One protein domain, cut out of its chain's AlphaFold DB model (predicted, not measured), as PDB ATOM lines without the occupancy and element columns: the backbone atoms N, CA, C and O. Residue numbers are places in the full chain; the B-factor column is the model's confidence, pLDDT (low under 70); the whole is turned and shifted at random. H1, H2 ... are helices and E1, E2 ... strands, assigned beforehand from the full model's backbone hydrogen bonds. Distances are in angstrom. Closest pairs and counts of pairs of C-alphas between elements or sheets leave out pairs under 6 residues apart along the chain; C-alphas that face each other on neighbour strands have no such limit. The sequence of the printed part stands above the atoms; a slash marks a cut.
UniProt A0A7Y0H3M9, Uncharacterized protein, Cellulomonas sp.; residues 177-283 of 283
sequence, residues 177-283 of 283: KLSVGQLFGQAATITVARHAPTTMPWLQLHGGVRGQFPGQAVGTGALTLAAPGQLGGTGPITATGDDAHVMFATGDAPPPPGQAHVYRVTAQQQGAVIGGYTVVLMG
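What this domain is: This is residues 177 to 283 of the 283 residues of an uncharacterized protein of Cellulomonas sp. (UniProt A0A7Y0H3M9). Two sheets stand face to face as a small sandwich: a strongly twisted sheet lengthened by the long hairpin E6 and E7, and a smaller sheet covering part of it. The short helix H1 lies at one end of the long axis. The 107 printed residues hold E1 E2 H1 E3 E4 E5 E6 E7 along the chain; the sheets, E4 E2 E6 E7 and E1 E5 E3, are antiparallel. The class is mostly strand, though under half of the residues are in named elements; the whole is compact, with a radius of gyration of the C-alphas of 15.0 A and spans of 44 by 27 by 19 A.

How they stand to each other: E6, residues 259 to 269, forms a hairpin with edge strand E7, residues 272 to 282; N 265 and O 277 are 2.8 A apart. E7 bends by 59 degrees at residue 275. E2, residues 188 to 195, is antiparallel to E6 at 161 degrees, with N 191 and O 266 2.9 A apart. Edge strand E4, residues 237 to 239, is antiparallel to E2, with N 190 and O 237 2.8 A apart. In the facing sheet, E5, residues 245 to 250, has staggered pairing: with E1, residues 177 to 179, N 178 and O 246 are 2.8 A apart; with E3, residues 223 to 226, N 224 and O 249 are 2.9 A apart. The closest C-alphas of E2 and E3, Val 192 and Leu 223, are 7.1 A apart. H1, residues 201 to 207, only grazes the larger sheet; 0 of 3 O i to N i+4 pairs are within hydrogen-bond range, against 4 of 4 O i to N i+3 pairs.

Where its parts are: E6 is 32.9 A long, E7 29.7 A and E2 21.2 A. E1 begins at C-alpha 177 (-20.242, -38.256, -1.847); E7 ends at C-alpha 282 (-27.746, -56.131, -2.935).

The domain as a whole: The farthest C-alphas, Gly 185 and Val 209, are 44.6 A apart. The printed part has no cut; H1 to E3 is a long link. Confidence is under 70 at residues 180 to 182, 205 to 208, 228 to 234 and 242 to 243.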
ATOM      1  N   LYS A 177     -20.320 -39.606  -2.410       78.44
ATOM      2  CA  LYS A 177     -20.242 -38.256  -1.847       78.44
ATOM      3  C   LYS A 177     -21.581 -37.928  -1.187       78.44
ATOM      4  O   LYS A 177     -22.631 -38.016  -1.812       78.44
ATOM      5  N   LEU A 178     -21.549 -37.558   0.086       77.50
ATOM      6  CA  LEU A 178     -22.732 -37.252   0.878       77.50
ATOM      7  C   LEU A 178     -22.637 -35.822   1.384       77.50
ATOM      8  O   LEU A 178     -21.682 -35.463   2.068       77.50
ATOM      9  N   SER A 179     -23.631 -35.007   1.058       76.00
ATOM     10  CA  SER A 179     -23.779 -33.692   1.671       76.00
ATOM     11  C   SER A 179     -24.392 -33.828   3.054       76.00
ATOM     12  O   SER A 179     -25.308 -34.626   3.254       76.00
ATOM     13  N   VAL A 180     -23.884 -33.045   3.997       69.50
ATOM     14  CA  VAL A 180     -24.346 -33.040   5.388       69.50
ATOM     15  C   VAL A 180     -25.577 -32.131   5.572       69.50
ATOM     16  O   VAL A 180     -26.327 -32.302   6.528       69.50
ATOM     17  N   GLY A 181     -25.851 -31.258   4.600       68.19
ATOM     18  CA  GLY A 181     -26.951 -30.297   4.625       68.19
ATOM     19  C   GLY A 181     -26.663 -29.089   5.516       68.19
ATOM     20  O   GLY A 181     -25.575 -28.975   6.076       68.19
ATOM     21  N   GLN A 182     -27.641 -28.182   5.638       68.88
ATOM     22  CA  GLN A 182     -27.475 -26.969   6.437       68.88
ATOM     23  C   GLN A 182     -27.232 -27.304   7.906       68.88
ATOM     24  O   GLN A 182     -27.966 -28.066   8.533       68.88
ATOM     25  N   LEU A 183     -26.188 -26.689   8.441       72.62
ATOM     26  CA  LEU A 183     -25.696 -26.884   9.791       72.62
ATOM     27  C   LEU A 183     -26.050 -25.708  10.705       72.62
ATOM     28  O   LEU A 183     -25.904 -25.826  11.923       72.62
ATOM     29  N   PHE A 184     -26.512 -24.585  10.145       76.75
ATOM     30  CA  PHE A 184     -26.947 -23.386  10.874       76.75
ATOM     31  C   PHE A 184     -25.875 -22.876  11.849       76.75
ATOM     32  O   PHE A 184     -26.147 -22.483  12.985       76.75
ATOM     33  N   GLY A 185     -24.615 -22.933  11.411       76.81
ATOM     34  CA  GLY A 185     -23.457 -22.533  12.210       76.81
ATOM     35  C   GLY A 185     -23.072 -23.500  13.338       76.81
ATOM     36  O   GLY A 185     -22.164 -23.184  14.105       76.81
ATOM     37  N   GLN A 186     -23.711 -24.670  13.455       84.25
ATOM     38  CA  GLN A 186     -23.382 -25.697  14.450       84.25
ATOM     39  C   GLN A 186     -22.650 -26.880  13.810       84.25
ATOM     40  O   GLN A 186     -23.083 -27.432  12.806       84.25
ATOM     41  N   ALA A 187     -21.543 -27.329  14.397       86.75
ATOM     42  CA  ALA A 187     -20.835 -28.498  13.877       86.75
ATOM     43  C   ALA A 187     -21.686 -29.774  14.021       86.75
ATOM     44  O   ALA A 187     -22.305 -29.988  15.064       86.75
ATOM     45  N   ALA A 188     -21.675 -30.634  13.002       87.38
ATOM     46  CA  ALA A 188     -22.316 -31.944  13.053       87.38
ATOM     47  C   ALA A 188     -21.279 -33.063  13.150       87.38
ATOM     48  O   ALA A 188     -20.249 -33.041  12.477       87.38
ATOM     49  N   THR A 189     -21.565 -34.074  13.961       90.56
ATOM     50  CA  THR A 189     -20.804 -35.320  14.002       90.56
ATOM     51  C   THR A 189     -21.428 -36.320  13.042       90.56
ATOM     52  O   THR A 189     -22.599 -36.675  13.169       90.56
ATOM     53  N   ILE A 190     -20.634 -36.784  12.086       88.69
ATOM     54  CA  ILE A 190     -21.022 -37.767  11.085       88.69
ATOM     55  C   ILE A 190     -20.460 -39.121  11.473       88.69
ATOM     56  O   ILE A 190     -19.260 -39.257  11.702       88.69
ATOM     57  N   THR A 191     -21.317 -40.130  11.518       91.19
ATOM     58  CA  THR A 191     -20.943 -41.509  11.847       91.19
ATOM     59  C   THR A 191     -21.436 -42.463  10.775       91.19
ATOM     60  O   THR A 191     -22.363 -42.139  10.035       91.19
ATOM     61  N   VAL A 192     -20.818 -43.640  10.682       91.12
ATOM     62  CA  VAL A 192     -21.294 -44.717   9.817       91.12
ATOM     63  C   VAL A 192     -21.328 -46.034  10.574       91.12
ATOM     64  O   VAL A 192     -20.404 -46.354  11.323       91.12
ATOM     65  N   ALA A 193     -22.390 -46.808  10.367       92.19
ATOM     66  CA  ALA A 193     -22.543 -48.130  10.955       92.19
ATOM     67  C   ALA A 193     -23.150 -49.123   9.960       92.19
ATOM     68  O   ALA A 193     -23.914 -48.751   9.064       92.19
ATOM     69  N   ARG A 194     -22.823 -50.407  10.151       93.19
ATOM     70  CA  ARG A 194     -23.557 -51.512   9.524       93.19
ATOM     71  C   ARG A 194     -24.859 -51.730  10.269       93.19
ATOM     72  O   ARG A 194     -24.896 -51.686  11.496       93.19
ATOM     73  N   HIS A 195     -25.901 -52.042   9.522       93.50
ATOM     74  CA  HIS A 195     -27.202 -52.390  10.059       93.50
ATOM     75  C   HIS A 195     -27.689 -53.708   9.461       93.50
ATOM     76  O   HIS A 195     -27.324 -54.077   8.346       93.50
ATOM     77  N   ALA A 196     -28.530 -54.424  10.206       92.06
ATOM     78  CA  ALA A 196     -29.182 -55.612   9.672       92.06
ATOM     79  C   ALA A 196     -30.238 -55.204   8.624       92.06
ATOM     80  O   ALA A 196     -30.951 -54.218   8.858       92.06
ATOM     81  N   PRO A 197     -30.417 -55.966   7.526       90.50
ATOM     82  CA  PRO A 197     -31.461 -55.716   6.528       90.50
ATOM     83  C   PRO A 197     -32.872 -55.595   7.119       90.50
ATOM     84  O   PRO A 197     -33.677 -54.794   6.655       90.50
ATOM     85  N   THR A 198     -33.155 -56.310   8.211       88.94
ATOM     86  CA  THR A 198     -34.429 -56.236   8.951       88.94
ATOM     87  C   THR A 198     -34.712 -54.858   9.551       88.94
ATOM     88  O   THR A 198     -35.869 -54.497   9.757       88.94
ATOM     89  N   THR A 199     -33.672 -54.057   9.803       87.94
ATOM     90  CA  THR A 199     -33.815 -52.671  10.270       87.94
ATOM     91  C   THR A 199     -34.122 -51.698   9.142       87.94
ATOM     92  O   THR A 199     -34.348 -50.524   9.421       87.94
ATOM     93  N   MET A 200     -34.149 -52.162   7.889       85.38
ATOM     94  CA  MET A 200     -34.583 -51.405   6.720       85.38
ATOM     95  C   MET A 200     -35.841 -52.065   6.134       85.38
ATOM     96  O   MET A 200     -35.785 -52.783   5.135       85.38
ATOM     97  N   PRO A 201     -37.009 -51.837   6.759       75.81
ATOM     98  CA  PRO A 201     -38.254 -52.514   6.430       75.81
ATOM     99  C   PRO A 201     -38.679 -52.495   4.958       75.81
ATOM    100  O   PRO A 201     -39.422 -53.381   4.553       75.81
ATOM    101  N   TRP A 202     -38.262 -51.526   4.139       75.56
ATOM    102  CA  TRP A 202     -38.634 -51.528   2.721       75.56
ATOM    103  C   TRP A 202     -37.882 -52.590   1.905       75.56
ATOM    104  O   TRP A 202     -38.356 -52.940   0.830       75.56
ATOM    105  N   LEU A 203     -36.783 -53.175   2.400       79.50
ATOM    106  CA  LEU A 203     -36.102 -54.273   1.696       79.50
ATOM    107  C   LEU A 203     -37.003 -55.497   1.504       79.50
ATOM    108  O   LEU A 203     -36.835 -56.230   0.534       79.50
ATOM    109  N   GLN A 204     -38.021 -55.673   2.352       75.75
ATOM    110  CA  GLN A 204     -39.043 -56.702   2.140       75.75
ATOM    111  C   GLN A 204     -39.847 -56.490   0.848       75.75
ATOM    112  O   GLN A 204     -40.397 -57.432   0.282       75.75
ATOM    113  N   LEU A 205     -39.898 -55.249   0.350       68.62
ATOM    114  CA  LEU A 205     -40.579 -54.914  -0.891       68.62
ATOM    115  C   LEU A 205     -39.795 -55.368  -2.126       68.62
ATOM    116  O   LEU A 205     -40.403 -55.569  -3.171       68.62
ATOM    117  N   HIS A 206     -38.481 -55.581  -2.008       68.56
ATOM    118  CA  HIS A 206     -37.678 -56.158  -3.088       68.56
ATOM    119  C   HIS A 206     -38.060 -57.626  -3.344       68.56
ATOM    120  O   HIS A 206     -38.045 -58.084  -4.482       68.56
ATOM    121  N   GLY A 207     -38.424 -58.367  -2.292       66.06
ATOM    122  CA  GLY A 207     -38.923 -59.742  -2.403       66.06
ATOM    123  C   GLY A 207     -40.437 -59.842  -2.611       66.06
ATOM    124  O   GLY A 207     -40.939 -60.931  -2.868       66.06
ATOM    125  N   GLY A 208     -41.180 -58.740  -2.457       66.50
ATOM    126  CA  GLY A 208     -42.646 -58.715  -2.542       66.50
ATOM    127  C   GLY A 208     -43.372 -59.466  -1.415       66.50
ATOM    128  O   GLY A 208     -44.602 -59.522  -1.415       66.50
ATOM    129  N   VAL A 209     -42.645 -60.024  -0.441       74.06
ATOM    130  CA  VAL A 209     -43.199 -60.823   0.659       74.06
ATOM    131  C   VAL A 209     -42.949 -60.113   1.984       74.06
ATOM    132  O   VAL A 209     -41.813 -59.915   2.414       74.06
ATOM    133  N   ARG A 210     -44.037 -59.740   2.666       76.62
ATOM    134  CA  ARG A 210     -43.981 -59.103   3.987       76.62
ATOM    135  C   ARG A 210     -43.217 -59.984   4.980       76.62
ATOM    136  O   ARG A 210     -43.493 -61.173   5.105       76.62
ATOM    137  N   GLY A 211     -42.311 -59.370   5.736       79.44
ATOM    138  CA  GLY A 211     -41.524 -60.034   6.775       79.44
ATOM    139  C   GLY A 211     -40.337 -60.847   6.260       79.44
ATOM    140  O   GLY A 211     -39.561 -61.337   7.077       79.44
ATOM    141  N   GLN A 212     -40.158 -60.973   4.942       85.88
ATOM    142  CA  GLN A 212     -38.955 -61.565   4.365       85.88
ATOM    143  C   GLN A 212     -37.947 -60.474   4.030       85.88
ATOM    144  O   GLN A 212     -38.292 -59.454   3.446       85.88
ATOM    145  N   PHE A 213     -36.692 -60.700   4.398       89.19
ATOM    146  CA  PHE A 213     -35.592 -59.776   4.166       89.19
ATOM    147  C   PHE A 213     -34.429 -60.526   3.523       89.19
ATOM    148  O   PHE A 213     -34.266 -61.718   3.799       89.19
ATOM    149  N   PRO A 214     -33.593 -59.845   2.722       89.50
ATOM    150  CA  PRO A 214     -32.298 -60.387   2.340       89.50
ATOM    151  C   PRO A 214     -31.496 -60.785   3.585       89.50
ATOM    152  O   PRO A 214     -31.587 -60.131   4.630       89.50
ATOM    153  N   GLY A 215     -30.692 -61.843   3.470       92.00
ATOM    154  CA  GLY A 215     -29.752 -62.213   4.524       92.00
ATOM    155  C   GLY A 215     -28.742 -61.089   4.777       92.00
ATOM    156  O   GLY A 215     -28.390 -60.345   3.866       92.00
ATOM    157  N   GLN A 216     -28.262 -60.942   6.009       94.38
ATOM    158  CA  GLN A 216     -27.189 -59.988   6.283       94.38
ATOM    159  C   GLN A 216     -25.865 -60.529   5.734       94.38
ATOM    160  O   GLN A 216     -25.427 -61.601   6.154       94.38
ATOM    161  N   ALA A 217     -25.224 -59.775   4.844       93.88
ATOM    162  CA  ALA A 217     -23.885 -60.107   4.376       93.88
ATOM    163  C   ALA A 217     -22.825 -59.842   5.457       93.88
ATOM    164  O   ALA A 217     -22.961 -58.957   6.308       93.88
ATOM    165  N   VAL A 218     -21.758 -60.644   5.440       93.62
ATOM    166  CA  VAL A 218     -20.650 -60.530   6.397       93.62
ATOM    167  C   VAL A 218     -19.785 -59.329   6.028       93.62
ATOM    168  O   VAL A 218     -19.299 -59.244   4.904       93.62
ATOM    169  N   GLY A 219     -19.565 -58.415   6.975       91.75
ATOM    170  CA  GLY A 219     -18.603 -57.327   6.797       91.75
ATOM    171  C   GLY A 219     -17.174 -57.869   6.781       91.75
ATOM    172  O   GLY A 219     -16.754 -58.517   7.739       91.75
ATOM    173  N   THR A 220     -16.433 -57.613   5.706       91.62
ATOM    174  CA  THR A 220     -15.064 -58.109   5.483       91.62
ATOM    175  C   THR A 220     -14.010 -57.004   5.486       91.62
ATOM    176  O   THR A 220     -12.821 -57.309   5.519       91.62
ATOM    177  N   GLY A 221     -14.413 -55.734   5.435       87.94
ATOM    178  CA  GLY A 221     -13.513 -54.588   5.360       87.94
ATOM    179  C   GLY A 221     -13.875 -53.458   6.318       87.94
ATOM    180  O   GLY A 221     -14.801 -53.543   7.127       87.94
ATOM    181  N   ALA A 222     -13.110 -52.372   6.256       88.06
ATOM    182  CA  ALA A 222     -13.383 -51.182   7.052       88.06
ATOM    183  C   ALA A 222     -14.482 -50.330   6.403       88.06
ATOM    184  O   ALA A 222     -14.554 -50.213   5.178       88.06
ATOM    185  N   LEU A 223     -15.305 -49.696   7.237       88.50
ATOM    186  CA  LEU A 223     -16.112 -48.560   6.808       88.50
ATOM    187  C   LEU A 223     -15.264 -47.309   6.960       88.50
ATOM    188  O   LEU A 223     -14.623 -47.123   7.997       88.50
ATOM    189  N   THR A 224     -15.275 -46.461   5.944       88.31
ATOM    190  CA  THR A 224     -14.492 -45.231   5.952       88.31
ATOM    191  C   THR A 224     -15.397 -44.042   5.694       88.31
ATOM    192  O   THR A 224     -16.262 -44.067   4.814       88.31
ATOM    193  N   LEU A 225     -15.190 -43.013   6.505       87.25
ATOM    194  CA  LEU A 225     -15.666 -41.667   6.257       87.25
ATOM    195  C   LEU A 225     -14.424 -40.819   6.031       87.25
ATOM    196  O   LEU A 225     -13.444 -40.966   6.759       87.25
ATOM    197  N   ALA A 226     -14.448 -39.947   5.033       84.94
ATOM    198  CA  ALA A 226     -13.349 -39.030   4.760       84.94
ATOM    199  C   ALA A 226     -13.869 -37.645   4.361       84.94
ATOM    200  O   ALA A 226     -15.012 -37.499   3.923       84.94
ATOM    201  N   ALA A 227     -13.020 -36.626   4.502       75.06
ATOM    202  CA  ALA A 227     -13.279 -35.320   3.909       75.06
ATOM    203  C   ALA A 227     -13.364 -35.435   2.367       75.06
ATOM    204  O   ALA A 227     -12.851 -36.402   1.789       75.06
ATOM    205  N   PRO A 228     -13.990 -34.469   1.672       66.31
ATOM    206  CA  PRO A 228     -14.138 -34.519   0.220       66.31
ATOM    207  C   PRO A 228     -12.783 -34.663  -0.480       66.31
ATOM    208  O   PRO A 228     -11.841 -33.937  -0.174       66.31
ATOM    209  N   GLY A 229     -12.679 -35.612  -1.414       63.81
ATOM    210  CA  GLY A 229     -11.439 -35.881  -2.155       63.81
ATOM    211  C   GLY A 229     -10.402 -36.738  -1.417       63.81
ATOM    212  O   GLY A 229      -9.358 -37.035  -1.992       63.81
ATOM    213  N   GLN A 230     -10.679 -37.177  -0.185       69.06
ATOM    214  CA  GLN A 230      -9.850 -38.139   0.542       69.06
ATOM    215  C   GLN A 230     -10.523 -39.519   0.599       69.06
ATOM    216  O   GLN A 230     -11.748 -39.633   0.611       69.06
ATOM    217  N   LEU A 231      -9.713 -40.578   0.644       63.69
ATOM    218  CA  LEU A 231     -10.147 -41.958   0.882       63.69
ATOM    219  C   LEU A 231      -9.442 -42.488   2.137       63.69
ATOM    220  O   LEU A 231      -8.285 -42.148   2.376       63.69
ATOM    221  N   GLY A 232     -10.117 -43.340   2.915       63.59
ATOM    222  CA  GLY A 232      -9.467 -44.097   3.994       63.59
ATOM    223  C   GLY A 232      -9.479 -43.473   5.395       63.59
ATOM    224  O   GLY A 232      -8.667 -43.869   6.227       63.59
ATOM    225  N   GLY A 233     -10.373 -42.526   5.696       64.94
ATOM    226  CA  GLY A 233     -10.523 -42.020   7.067       64.94
ATOM    227  C   GLY A 233     -11.175 -43.048   8.005       64.94
ATOM    228  O   GLY A 233     -11.991 -43.868   7.580       64.94
ATOM    229  N   THR A 234     -10.800 -43.022   9.287       64.88
ATOM    230  CA  THR A 234     -11.345 -43.917  10.321       64.88
ATOM    231  C   THR A 234     -12.023 -43.107  11.422       64.88
ATOM    232  O   THR A 234     -11.424 -42.208  12.005       64.88
ATOM    233  N   GLY A 235     -13.283 -43.441  11.710       71.62
ATOM    234  CA  GLY A 235     -14.049 -42.862  12.815       71.62
ATOM    235  C   GLY A 235     -15.039 -41.760  12.419       71.62
ATOM    236  O   GLY A 235     -15.245 -41.491  11.233       71.62
ATOM    237  N   PRO A 236     -15.712 -41.165  13.419       83.31
ATOM    238  CA  PRO A 236     -16.624 -40.053  13.203       83.31
ATOM    239  C   PRO A 236     -15.909 -38.844  12.593       83.31
ATOM    240  O   PRO A 236     -14.780 -38.537  12.971       83.31
ATOM    241  N   ILE A 237     -16.583 -38.128  11.697       87.94
ATOM    242  CA  ILE A 237     -16.083 -36.873  11.124       87.94
ATOM    243  C   ILE A 237     -16.887 -35.712  11.670       87.94
ATOM    244  O   ILE A 237     -18.113 -35.755  11.689       87.94
ATOM    245  N   THR A 238     -16.202 -34.645  12.059       88.19
ATOM    246  CA  THR A 238     -16.855 -33.370  12.342       88.19
ATOM    247  C   THR A 238     -16.997 -32.585  11.044       88.19
ATOM    248  O   THR A 238     -16.001 -32.225  10.418       88.19
ATOM    249  N   ALA A 239     -18.235 -32.323  10.647       84.31
ATOM    250  CA  ALA A 239     -18.587 -31.455   9.538       84.31
ATOM    251  C   ALA A 239     -18.902 -30.046  10.060       84.31
ATOM    252  O   ALA A 239     -19.611 -29.885  11.057       84.31
ATOM    253  N   THR A 240     -18.375 -29.028   9.384       83.06
ATOM    254  CA  THR A 240     -18.606 -27.610   9.692       83.06
ATOM    255  C   THR A 240     -18.911 -26.847   8.412       83.06
ATOM    256  O   THR A 240     -18.221 -27.052   7.415       83.06
ATOM    257  N   GLY A 241     -19.874 -25.927   8.468       76.25
ATOM    258  CA  GLY A 241     -20.345 -25.169   7.306       76.25
ATOM    259  C   GLY A 241     -21.502 -25.858   6.581       76.25
ATOM    260  O   GLY A 241     -21.605 -27.082   6.583       76.25
ATOM    261  N   ASP A 242     -22.374 -25.053   5.980       67.44
ATOM    262  CA  ASP A 242     -23.642 -25.514   5.396       67.44
ATOM    263  C   ASP A 242     -23.464 -26.334   4.102       67.44
ATOM    264  O   ASP A 242     -24.341 -27.116   3.747       67.44
ATOM    265  N   ASP A 243     -22.288 -26.240   3.470       66.56
ATOM    266  CA  ASP A 243     -21.909 -26.993   2.263       66.56
ATOM    267  C   ASP A 243     -20.944 -28.152   2.574       66.56
ATOM    268  O   ASP A 243     -20.182 -28.618   1.721       66.56
ATOM    269  N   ALA A 244     -20.897 -28.605   3.831       75.94
ATOM    270  CA  ALA A 244     -20.011 -29.695   4.206       75.94
ATOM    271  C   ALA A 244     -20.409 -30.995   3.490       75.94
ATOM    272  O   ALA A 244     -21.577 -31.393   3.448       75.94
ATOM    273  N   HIS A 245     -19.405 -31.709   2.983       79.31
ATOM    274  CA  HIS A 245     -19.589 -33.036   2.410       79.31
ATOM    275  C   HIS A 245     -18.646 -34.044   3.062       79.31
ATOM    276  O   HIS A 245     -17.566 -33.695   3.539       79.31
ATOM    277  N   VAL A 246     -19.036 -35.314   3.022       82.69
ATOM    278  CA  VAL A 246     -18.206 -36.451   3.417       82.69
ATOM    279  C   VAL A 246     -18.203 -37.497   2.310       82.69
ATOM    280  O   VAL A 246     -19.183 -37.663   1.587       82.69
ATOM    281  N   MET A 247     -17.098 -38.218   2.178       83.94
ATOM    282  CA  MET A 247     -17.008 -39.398   1.327       83.94
ATOM    283  C   MET A 247     -17.252 -40.633   2.181       83.94
ATOM    284  O   MET A 247     -16.527 -40.861   3.150       83.94
ATOM    285  N   PHE A 248     -18.248 -41.433   1.813       86.00
ATOM    286  CA  PHE A 248     -18.438 -42.772   2.355       86.00
ATOM    287  C   PHE A 248     -17.852 -43.809   1.399       86.00
ATOM    288  O   PHE A 248     -18.150 -43.797   0.204       86.00
ATOM    289  N   ALA A 249     -17.068 -44.741   1.933       85.38
ATOM    290  CA  ALA A 249     -16.669 -45.945   1.218       85.38
ATOM    291  C   ALA A 249     -16.648 -47.157   2.156       85.38
ATOM    292  O   ALA A 249     -16.400 -47.032   3.360       85.38
ATOM    293  N   THR A 250     -16.871 -48.337   1.583       86.94
ATOM    294  CA  THR A 250     -16.759 -49.624   2.275       86.94
ATOM    295  C   THR A 250     -15.680 -50.478   1.618       86.94
ATOM    296  O   THR A 250     -15.576 -50.521   0.395       86.94
ATOM    297  N   GLY A 251     -14.867 -51.146   2.439       87.75
ATOM    298  CA  GLY A 251     -13.960 -52.210   2.000       87.75
ATOM    299  C   GLY A 251     -14.603 -53.599   2.009       87.75
ATOM    300  O   GLY A 251     -13.893 -54.593   1.865       87.75
ATOM    301  N   ASP A 252     -15.911 -53.694   2.264       89.62
ATOM    302  CA  ASP A 252     -16.621 -54.971   2.241       89.62
ATOM    303  C   ASP A 252     -16.679 -55.547   0.827       89.62
ATOM    304  O   ASP A 252     -16.908 -54.834  -0.150       89.62
ATOM    305  N   ALA A 253     -16.514 -56.865   0.728       89.38
ATOM    306  CA  ALA A 253     -16.758 -57.582  -0.510       89.38
ATOM    307  C   ALA A 253     -18.243 -57.465  -0.912       89.38
ATOM    308  O   ALA A 253     -19.110 -57.361  -0.029       89.38
ATOM    309  N   PRO A 254     -18.555 -57.515  -2.223       88.50
ATOM    310  CA  PRO A 254     -19.932 -57.541  -2.694       88.50
ATOM    311  C   PRO A 254     -20.742 -58.643  -1.993       88.50
ATOM    312  O   PRO A 254     -20.225 -59.745  -1.783       88.50
ATOM    313  N   PRO A 255     -21.994 -58.357  -1.605       91.06
ATOM    314  CA  PRO A 255     -22.835 -59.344  -0.948       91.06
ATOM    315  C   PRO A 255     -23.147 -60.508  -1.911       91.06
ATOM    316  O   PRO A 255     -23.313 -60.277  -3.108       91.06
ATOM    317  N   PRO A 256     -23.223 -61.760  -1.425       90.81
ATOM    318  CA  PRO A 256     -23.679 -62.893  -2.231       90.81
ATOM    319  C   PRO A 256     -25.169 -62.791  -2.613       90.81
ATOM    320  O   PRO A 256     -25.922 -62.120  -1.901       90.81
ATOM    321  N   PRO A 257     -25.630 -63.546  -3.635       90.62
ATOM    322  CA  PRO A 257     -27.039 -63.612  -4.016       90.62
ATOM    323  C   PRO A 257     -27.989 -63.845  -2.842       90.62
ATOM    324  O   PRO A 257     -27.820 -64.781  -2.055       90.62
ATOM    325  N   GLY A 258     -29.004 -62.983  -2.733       88.44
ATOM    326  CA  GLY A 258     -30.007 -63.043  -1.663       88.44
ATOM    327  C   GLY A 258     -29.548 -62.466  -0.319       88.44
ATOM    328  O   GLY A 258     -30.296 -62.540   0.662       88.44
ATOM    329  N   GLN A 259     -28.351 -61.879  -0.258       92.62
ATOM    330  CA  GLN A 259     -27.862 -61.122   0.890       92.62
ATOM    331  C   GLN A 259     -27.742 -59.632   0.563       92.62
ATOM    332  O   GLN A 259     -27.757 -59.219  -0.596       92.62
ATOM    333  N   ALA A 260     -27.629 -58.815   1.606       91.75
ATOM    334  CA  ALA A 260     -27.436 -57.384   1.473       91.75
ATOM    335  C   ALA A 260     -26.500 -56.832   2.546       91.75
ATOM    336  O   ALA A 260     -26.495 -57.288   3.695       91.75
ATOM    337  N   HIS A 261     -25.771 -55.783   2.172       92.38
ATOM    338  CA  HIS A 261     -25.173 -54.855   3.123       92.38
ATOM    339  C   HIS A 261     -26.069 -53.632   3.273       92.38
ATOM    340  O   HIS A 261     -26.509 -53.063   2.273       92.38
ATOM    341  N   VAL A 262     -26.288 -53.194   4.513       92.19
ATOM    342  CA  VAL A 262     -26.957 -51.924   4.820       92.19
ATOM    343  C   VAL A 262     -26.015 -51.070   5.651       92.19
ATOM    344  O   VAL A 262     -25.614 -51.463   6.750       92.19
ATOM    345  N   TYR A 263     -25.690 -49.887   5.142       91.44
ATOM    346  CA  TYR A 263     -24.872 -48.899   5.835       91.44
ATOM    347  C   TYR A 263     -25.701 -47.646   6.074       91.44
ATOM    348  O   TYR A 263     -26.330 -47.147   5.144       91.44
ATOM    349  N   ARG A 264     -25.684 -47.114   7.296       90.38
ATOM    350  CA  ARG A 264     -26.277 -45.803   7.590       90.38
ATOM    351  C   ARG A 264     -25.184 -44.826   7.937       90.38
ATOM    352  O   ARG A 264     -24.449 -45.044   8.899       90.38
ATOM    353  N   VAL A 265     -25.116 -43.754   7.163       89.44
ATOM    354  CA  VAL A 265     -24.350 -42.559   7.490       89.44
ATOM    355  C   VAL A 265     -25.302 -41.603   8.197       89.44
ATOM    356  O   VAL A 265     -26.349 -41.273   7.650       89.44
ATOM    357  N   THR A 266     -24.975 -41.199   9.420       89.31
ATOM    358  CA  THR A 266     -25.861 -40.389  10.270       89.31
ATOM    359  C   THR A 266     -25.165 -39.100  10.665       89.31
ATOM    360  O   THR A 266     -24.033 -39.148  11.145       89.31
ATOM    361  N   ALA A 267     -25.857 -37.976  10.497       88.00
ATOM    362  CA  ALA A 267     -25.441 -36.664  10.966       88.00
ATOM    363  C   ALA A 267     -26.141 -36.326  12.285       88.00
ATOM    364  O   ALA A 267     -27.367 -36.432  12.396       88.00
ATOM    365  N   GLN A 268     -25.364 -35.916  13.287       88.69
ATOM    366  CA  GLN A 268     -25.873 -35.540  14.600       88.69
ATOM    367  C   GLN A 268     -25.368 -34.168  15.038       88.69
ATOM    368  O   GLN A 268     -24.186 -33.868  14.901       88.69
ATOM    369  N   GLN A 269     -26.243 -33.372  15.647       87.50
ATOM    370  CA  GLN A 269     -25.892 -32.146  16.364       87.50
ATOM    371  C   GLN A 269     -26.403 -32.258  17.795       87.50
ATOM    372  O   GLN A 269     -27.567 -32.574  18.017       87.50
ATOM    373  N   GLN A 270     -25.526 -32.027  18.777       85.44
ATOM    374  CA  GLN A 270     -25.892 -32.039  20.204       85.44
ATOM    375  C   GLN A 270     -26.637 -33.325  20.642       85.44
ATOM    376  O   GLN A 270     -27.499 -33.297  21.515       85.44
ATOM    377  N   GLY A 271     -26.314 -34.467  20.020       81.88
ATOM    378  CA  GLY A 271     -26.949 -35.764  20.285       81.88
ATOM    379  C   GLY A 271     -28.270 -36.016  19.544       81.88
ATOM    380  O   GLY A 271     -28.763 -37.142  19.574       81.88
ATOM    381  N   ALA A 272     -28.824 -35.023  18.845       82.81
ATOM    382  CA  ALA A 272     -29.994 -35.181  17.988       82.81
ATOM    383  C   ALA A 272     -29.579 -35.545  16.558       82.81
ATOM    384  O   ALA A 272     -28.631 -34.979  16.015       82.81
ATOM    385  N   VAL A 273     -30.293 -36.486  15.937       84.44
ATOM    386  CA  VAL A 273     -30.120 -36.809  14.515       84.44
ATOM    387  C   VAL A 273     -30.751 -35.699  13.685       84.44
ATOM    388  O   VAL A 273     -31.947 -35.456  13.801       84.44
ATOM    389  N   ILE A 274     -29.945 -35.065  12.837       81.44
ATOM    390  CA  ILE A 274     -30.382 -33.978  11.948       81.44
ATOM    391  C   ILE A 274     -30.495 -34.423  10.486       81.44
ATOM    392  O   ILE A 274     -31.034 -33.708   9.652       81.44
ATOM    393  N   GLY A 275     -29.992 -35.616  10.166       82.31
ATOM    394  CA  GLY A 275     -30.026 -36.162   8.819       82.31
ATOM    395  C   GLY A 275     -29.227 -37.447   8.696       82.31
ATOM    396  O   GLY A 275     -28.577 -37.911   9.638       82.31
ATOM    397  N   GLY A 276     -29.264 -38.022   7.506       84.69
ATOM    398  CA  GLY A 276     -28.489 -39.206   7.191       84.69
ATOM    399  C   GLY A 276     -28.746 -39.702   5.783       84.69
ATOM    400  O   GLY A 276     -29.537 -39.130   5.036       84.69
ATOM    401  N   TYR A 277     -28.041 -40.766   5.428       86.00
ATOM    402  CA  TYR A 277     -28.165 -41.465   4.162       86.00
ATOM    403  C   TYR A 277     -27.964 -42.958   4.381       86.00
ATOM    404  O   TYR A 277     -27.104 -43.371   5.165       86.00
ATOM    405  N   THR A 278     -28.736 -43.765   3.661       87.12
ATOM    406  CA  THR A 278     -28.669 -45.219   3.784       87.12
ATOM    407  C   THR A 278     -28.250 -45.832   2.465       87.12
ATOM    408  O   THR A 278     -28.931 -45.689   1.454       87.12
ATOM    409  N   VAL A 279     -27.121 -46.533   2.491       86.38
ATOM    410  CA  VAL A 279     -26.581 -47.259   1.347       86.38
ATOM    411  C   VAL A 279     -26.988 -48.716   1.475       86.38
ATOM    412  O   VAL A 279     -26.734 -49.346   2.503       86.38
ATOM    413  N   VAL A 280     -27.579 -49.253   0.413       86.69
ATOM    414  CA  VAL A 280     -27.880 -50.678   0.290       86.69
ATOM    415  C   VAL A 280     -27.082 -51.236  -0.866       86.69
ATOM    416  O   VAL A 280     -27.180 -50.729  -1.982       86.69
ATOM    417  N   LEU A 281     -26.329 -52.297  -0.601       86.38
ATOM    418  CA  LEU A 281     -25.745 -53.130  -1.644       86.38
ATOM    419  C   LEU A 281     -26.471 -54.470  -1.612       86.38
ATOM    420  O   LEU A 281     -26.518 -55.109  -0.563       86.38
ATOM    421  N   MET A 282     -27.048 -54.859  -2.744       85.12
ATOM    422  CA  MET A 282     -27.746 -56.131  -2.935       85.12
ATOM    423  C   MET A 282     -26.853 -57.086  -3.725       85.12
ATOM    424  O   MET A 282     -26.104 -56.631  -4.592       85.12
ATOM    425  N   GLY A 283     -26.920 -58.375  -3.393       84.44
ATOM    426  CA  GLY A 283     -26.191 -59.448  -4.071       84.44
ATOM    427  C   GLY A 283     -27.056 -60.277  -4.997       84.44
ATOM    428  O   GLY A 283     -28.284 -60.354  -4.751       84.44
TER     429      GLY A 283